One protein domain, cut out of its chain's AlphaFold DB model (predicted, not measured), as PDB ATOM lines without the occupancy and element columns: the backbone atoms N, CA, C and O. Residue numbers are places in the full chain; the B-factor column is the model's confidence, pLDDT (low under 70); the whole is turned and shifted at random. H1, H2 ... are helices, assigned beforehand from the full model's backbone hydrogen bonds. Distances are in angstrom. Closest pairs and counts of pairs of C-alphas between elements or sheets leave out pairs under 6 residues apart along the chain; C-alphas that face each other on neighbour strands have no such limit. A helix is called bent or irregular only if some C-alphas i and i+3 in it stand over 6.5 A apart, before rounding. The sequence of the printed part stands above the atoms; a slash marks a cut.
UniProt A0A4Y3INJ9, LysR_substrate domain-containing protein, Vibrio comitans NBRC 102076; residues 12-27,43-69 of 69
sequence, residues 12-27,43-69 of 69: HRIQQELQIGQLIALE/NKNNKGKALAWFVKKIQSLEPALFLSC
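Overview. This is residues 12 to 27 and 43 to 69 of the 69 residues of the protein "LysR_substrate domain-containing protein" of Vibrio comitans NBRC 102076 (UniProt A0A4Y3INJ9). A thin, open string of short helices: the arm of residues 43 to 65, which holds H2, the longest helix, sticks out and makes much of the length, while H1 lies toward the other end and little H3 sits between them, near the start of H1. The first and last printed residues come together beside H1 and H3, and residues 20 to 27 trail from H1 as an unnamed tail. The printed part has 43 residues with three named helices in the order H1, H2, H3 and no named strand, and its class is all helix. It is extended, with a radius of gyration of the C-alphas of 17.1 A and spans of 46 by 19 by 18 A.

Arrangement. H2, residues 49 to 59, touches no helix and belongs to the stretch 43 to 65 that stands free. H3, residues 64 to 67, is apart from H2. H1, residues 12 to 19, is also apart from H2. H1 and H3 are close but not clearly touching; their closest C-alphas, those of His 12 and Leu 67, are 7.6 A apart. In H2 every O i to N i+4 pair is within hydrogen-bond range, in H1 2 of 4 are, and H3 is too short for such a pair.

Along the chain. H2 runs 15.5 A from C-alpha 49 at (11.082, -77.145, 74.622) to C-alpha 59 at (8.645, -77.800, 89.875). H1 measures 11.8 A and begins at C-alpha 12 at (14.388, -63.242, 101.155). H1 is irregular: C-alphas 13 and 16 are 8.1 A apart. H3 measures 4.9 A and ends at C-alpha 67 at (11.766, -70.322, 102.225).

Size, cuts and confidence. The two C-alphas farthest apart, those of Glu 27 and Lys 47, are 47.4 A apart. Residues 28 to 42 are not printed, and C-alphas 27 and 43 are 41.2 A apart across this cut, which lies in the link from H1 to H2. The link from H2 to H3 is tight, with 4 residues. The model's mean pLDDT over the printed part is 86.5, and residues 63 to 69 are under 70.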
ATOM      1  N   HIS A  12      13.543 -62.802 102.272       83.75
ATOM      2  CA  HIS A  12      14.388 -63.242 101.155       83.75
ATOM      3  C   HIS A  12      15.001 -62.117 100.299       83.75
ATOM      4  O   HIS A  12      15.908 -62.381  99.513       83.75
ATOM      5  N   ARG A  13      14.504 -60.870 100.384       88.75
ATOM      6  CA  ARG A  13      15.080 -59.713  99.670       88.75
ATOM      7  C   ARG A  13      16.024 -58.870 100.516       88.75
ATOM      8  O   ARG A  13      16.725 -58.054  99.934       88.75
ATOM      9  N   ILE A  14      15.981 -59.016 101.840       93.19
ATOM     10  CA  ILE A  14      16.681 -58.146 102.795       93.19
ATOM     11  C   ILE A  14      17.600 -58.918 103.753       93.19
ATOM     12  O   ILE A  14      17.986 -58.414 104.809       93.19
ATOM     13  N   GLN A  15      17.902 -60.180 103.441       92.50
ATOM     14  CA  GLN A  15      18.646 -61.052 104.343       92.50
ATOM     15  C   GLN A  15      20.060 -60.529 104.615       92.50
ATOM     16  O   GLN A  15      20.529 -60.602 105.749       92.50
ATOM     17  N   GLN A  16      20.718 -59.945 103.611       94.94
ATOM     18  CA  GLN A  16      22.040 -59.351 103.782       94.94
ATOM     19  C   GLN A  16      21.983 -58.144 104.725       94.94
ATOM     20  O   GLN A  16      22.805 -58.038 105.628       94.94
ATOM     21  N   GLU A  17      21.007 -57.256 104.553       95.38
ATOM     22  CA  GLU A  17      20.804 -56.066 105.379       95.38
ATOM     23  C   GLU A  17      20.508 -56.431 106.835       95.38
ATOM     24  O   GLU A  17      20.999 -55.755 107.742       95.38
ATOM     25  N   LEU A  18      19.761 -57.516 107.062       95.56
ATOM     26  CA  LEU A  18      19.560 -58.093 108.392       95.56
ATOM     27  C   LEU A  18      20.874 -58.655 108.965       95.56
ATOM     28  O   LEU A  18      21.212 -58.366 110.110       95.56
ATOM     29  N   GLN A  19      21.643 -59.412 108.173       95.50
ATOM     30  CA  GLN A  19      22.919 -60.007 108.601       95.50
ATOM     31  C   GLN A  19      23.969 -58.958 108.988       95.50
ATOM     32  O   GLN A  19      24.716 -59.162 109.944       95.50
ATOM     33  N   ILE A  20      24.033 -57.841 108.262       96.81
ATOM     34  CA  ILE A  20      24.999 -56.758 108.516       96.81
ATOM     35  C   ILE A  20      24.453 -55.671 109.455       96.81
ATOM     36  O   ILE A  20      25.137 -54.674 109.690       96.81
ATOM     37  N   GLY A  21      23.229 -55.828 109.969       94.94
ATOM     38  CA  GLY A  21      22.607 -54.897 110.911       94.94
ATOM     39  C   GLY A  21      22.188 -53.547 110.318       94.94
ATOM     40  O   GLY A  21      21.955 -52.601 111.066       94.94
ATOM     41  N   GLN A  22      22.077 -53.433 108.989       94.75
ATOM     42  CA  GLN A  22      21.481 -52.257 108.338       94.75
ATOM     43  C   GLN A  22      19.958 -52.210 108.520       94.75
ATOM     44  O   GLN A  22      19.371 -51.128 108.507       94.75
ATOM     45  N   LEU A  23      19.324 -53.370 108.708       95.69
ATOM     46  CA  LEU A  23      17.926 -53.504 109.106       95.69
ATOM     47  C   LEU A  23      17.823 -54.305 110.403       95.69
ATOM     48  O   LEU A  23      18.622 -55.201 110.662       95.69
ATOM     49  N   ILE A  24      16.802 -53.994 111.199       94.38
ATOM     50  CA  ILE A  24      16.489 -54.683 112.454       94.38
ATOM     51  C   ILE A  24      15.066 -55.225 112.337       94.38
ATOM     52  O   ILE A  24      14.135 -54.472 112.049       94.38
ATOM     53  N   ALA A  25      14.899 -56.531 112.545       93.75
ATOM     54  CA  ALA A  25      13.580 -57.148 112.614       93.75
ATOM     55  C   ALA A  25      12.902 -56.767 113.937       93.75
ATOM     56  O   ALA A  25      13.499 -56.899 115.003       93.75
ATOM     57  N   LEU A  26      11.661 -56.291 113.857       92.06
ATOM     58  CA  LEU A  26      10.857 -55.918 115.017       92.06
ATOM     59  C   LEU A  26       9.773 -56.971 115.245       92.06
ATOM     60  O   LEU A  26       9.089 -57.369 114.299       92.06
ATOM     61  N   GLU A  27       9.603 -57.393 116.496       90.50
ATOM     62  CA  GLU A  27       8.438 -58.179 116.899       90.50
ATOM     63  C   GLU A  27       7.188 -57.294 116.853       90.50
ATOM     64  O   GLU A  27       7.201 -56.141 117.292       90.50
ATOM     65  N   ASN A  43       2.548 -67.842  78.540       94.62
ATOM     66  CA  ASN A  43       1.543 -67.912  77.480       94.62
ATOM     67  C   ASN A  43       1.126 -69.371  77.226       94.62
ATOM     68  O   ASN A  43       1.969 -70.209  76.898       94.62
ATOM     69  N   LYS A  44      -0.181 -69.653  77.296       91.56
ATOM     70  CA  LYS A  44      -0.764 -70.990  77.081       91.56
ATOM     71  C   LYS A  44      -0.451 -71.613  75.713       91.56
ATOM     72  O   LYS A  44      -0.485 -72.827  75.572       91.56
ATOM     73  N   ASN A  45      -0.138 -70.792  74.710       94.94
ATOM     74  CA  ASN A  45       0.193 -71.241  73.359       94.94
ATOM     75  C   ASN A  45       1.690 -71.559  73.182       94.94
ATOM     76  O   ASN A  45       2.102 -71.956  72.091       94.94
ATOM     77  N   ASN A  46       2.520 -71.380  74.216       94.25
ATOM     78  CA  ASN A  46       3.943 -71.689  74.140       94.25
ATOM     79  C   ASN A  46       4.164 -73.214  74.090       94.25
ATOM     80  O   ASN A  46       3.803 -73.934  75.016       94.25
ATOM     81  N   LYS A  47       4.784 -73.695  73.005       93.06
ATOM     82  CA  LYS A  47       5.160 -75.108  72.797       93.06
ATOM     83  C   LYS A  47       6.682 -75.319  72.768       93.06
ATOM     84  O   LYS A  47       7.170 -76.345  72.296       93.06
ATOM     85  N   GLY A  48       7.445 -74.321  73.211       96.31
ATOM     86  CA  GLY A  48       8.901 -74.329  73.185       96.31
ATOM     87  C   GLY A  48       9.482 -75.303  74.208       96.31
ATOM     88  O   GLY A  48       9.152 -75.257  75.392       96.31
ATOM     89  N   LYS A  49      10.415 -76.152  73.762       96.62
ATOM     90  CA  LYS A  49      11.082 -77.145  74.622       96.62
ATOM     91  C   LYS A  49      11.858 -76.507  75.780       96.62
ATOM     92  O   LYS A  49      11.930 -77.094  76.853       96.62
ATOM     93  N   ALA A  50      12.402 -75.305  75.575       96.69
ATOM     94  CA  ALA A  50      13.153 -74.586  76.600       96.69
ATOM     95  C   ALA A  50      12.267 -74.204  77.796       96.69
ATOM     96  O   ALA A  50      12.601 -74.532  78.930       96.69
ATOM     97  N   LEU A  51      11.105 -73.583  77.553       95.50
ATOM     98  CA  LEU A  51      10.173 -73.227  78.627       95.50
ATOM     99  C   LEU A  51       9.671 -74.474  79.361       95.50
ATOM    100  O   LEU A  51       9.669 -74.496  80.587       95.50
ATOM    101  N   ALA A  52       9.306 -75.528  78.625       94.00
ATOM    102  CA  ALA A  52       8.873 -76.787  79.230       94.00
ATOM    103  C   ALA A  52       9.947 -77.386  80.157       94.00
ATOM    104  O   ALA A  52       9.636 -77.876  81.244       94.00
ATOM    105  N   TRP A  53      11.219 -77.305  79.756       95.50
ATOM    106  CA  TRP A  53      12.340 -77.723  80.591       95.50
ATOM    107  C   TRP A  53      12.469 -76.867  81.859       95.50
ATOM    108  O   TRP A  53      12.610 -77.430  82.944       95.50
ATOM    109  N   PHE A  54      12.359 -75.537  81.750       94.75
ATOM    110  CA  PHE A  54      12.409 -74.638  82.910       94.75
ATOM    111  C   PHE A  54      11.282 -74.913  83.902       94.75
ATOM    112  O   PHE A  54      11.550 -75.049  85.091       94.75
ATOM    113  N   VAL A  55      10.044 -75.062  83.422       92.81
ATOM    114  CA  VAL A  55       8.889 -75.376  84.277       92.81
ATOM    115  C   VAL A  55       9.133 -76.670  85.047       92.81
ATOM    116  O   VAL A  55       8.996 -76.688  86.267       92.81
ATOM    117  N   LYS A  56       9.591 -77.725  84.361       93.44
ATOM    118  CA  LYS A  56       9.925 -78.999  85.008       93.44
ATOM    119  C   LYS A  56      11.019 -78.836  86.063       93.44
ATOM    120  O   LYS A  56      10.932 -79.441  87.127       93.44
ATOM    121  N   LYS A  57      12.056 -78.045  85.771       93.25
ATOM    122  CA  LYS A  57      13.142 -77.786  86.723       93.25
ATOM    123  C   LYS A  57      12.648 -77.047  87.953       93.25
ATOM    124  O   LYS A  57      12.940 -77.495  89.053       93.25
ATOM    125  N   ILE A  58      11.863 -75.992  87.777       90.44
ATOM    126  CA  ILE A  58      11.328 -75.208  88.891       90.44
ATOM    127  C   ILE A  58      10.388 -76.054  89.757       90.44
ATOM    128  O   ILE A  58      10.503 -76.023  90.974       90.44
ATOM    129  N   GLN A  59       9.527 -76.875  89.149       88.12
ATOM    130  CA  GLN A  59       8.645 -77.800  89.875       88.12
ATOM    131  C   GLN A  59       9.400 -78.879  90.663       88.12
ATOM    132  O   GLN A  59       8.849 -79.435  91.605       88.12
ATOM    133  N   SER A  60      10.635 -79.203  90.265       88.69
ATOM    134  CA  SER A  60      11.484 -80.160  90.984       88.69
ATOM    135  C   SER A  60      12.304 -79.541  92.116       88.69
ATOM    136  O   SER A  60      13.003 -80.274  92.809       88.69
ATOM    137  N   LEU A  61      12.269 -78.215  92.283       85.19
ATOM    138  CA  LEU A  61      12.945 -77.557  93.396       85.19
ATOM    139  C   LEU A  61      12.157 -77.803  94.682       85.19
ATOM    140  O   LEU A  61      10.932 -77.695  94.699       85.19
ATOM    141  N   GLU A  62      12.865 -78.118  95.765       76.19
ATOM    142  CA  GLU A  62      12.234 -78.213  97.077       76.19
ATOM    143  C   GLU A  62      11.685 -76.839  97.485       76.19
ATOM    144  O   GLU A  62      12.420 -75.849  97.411       76.19
ATOM    145  N   PRO A  63      10.430 -76.748  97.965       65.25
ATOM    146  CA  PRO A  63       9.852 -75.485  98.430       65.25
ATOM    147  C   PRO A  63      10.702 -74.799  99.507       65.25
ATOM    148  O   PRO A  63      10.771 -73.573  99.561       65.25
ATOM    149  N   ALA A  64      11.407 -75.593 100.319       61.31
ATOM    150  CA  ALA A  64      12.325 -75.113 101.346       61.31
ATOM    151  C   ALA A  64      13.470 -74.253 100.782       61.31
ATOM    152  O   ALA A  64      13.914 -73.342 101.470       61.31
ATOM    153  N   LEU A  65      13.886 -74.461  99.525       58.62
ATOM    154  CA  LEU A  65      14.936 -73.670  98.873       58.62
ATOM    155  C   LEU A  65      14.533 -72.195  98.682       58.62
ATOM    156  O   LEU A  65      15.392 -71.326  98.593       58.62
ATOM    157  N   PHE A  66      13.228 -71.912  98.620       53.94
ATOM    158  CA  PHE A  66      12.687 -70.555  98.489       53.94
ATOM    159  C   PHE A  66      12.315 -69.922  99.835       53.94
ATOM    160  O   PHE A  66      12.131 -68.709  99.907       53.94
ATOM    161  N   LEU A  67      12.181 -70.739 100.883       53.41
ATOM    162  CA  LEU A  67      11.766 -70.322 102.225       53.41
ATOM    163  C   LEU A  67      12.943 -70.224 103.209       53.41
ATOM    164  O   LEU A  67      12.770 -69.707 104.308       53.41
ATOM    165  N   SER A  68      14.133 -70.701 102.822       44.88
ATOM    166  CA  SER A  68      15.381 -70.572 103.585       44.88
ATOM    167  C   SER A  68      16.144 -69.259 103.341       44.88
ATOM    168  O   SER A  68      17.238 -69.089 103.882       44.88
ATOM    169  N   CYS A  69      15.595 -68.358 102.521       42.25
ATOM    170  CA  CYS A  69      16.101 -67.001 102.296       42.25
ATOM    171  C   CYS A  69      15.382 -65.996 103.206       42.25
ATOM    172  O   CYS A  69      14.134 -65.922 103.143       42.25
TER     173      CYS A  69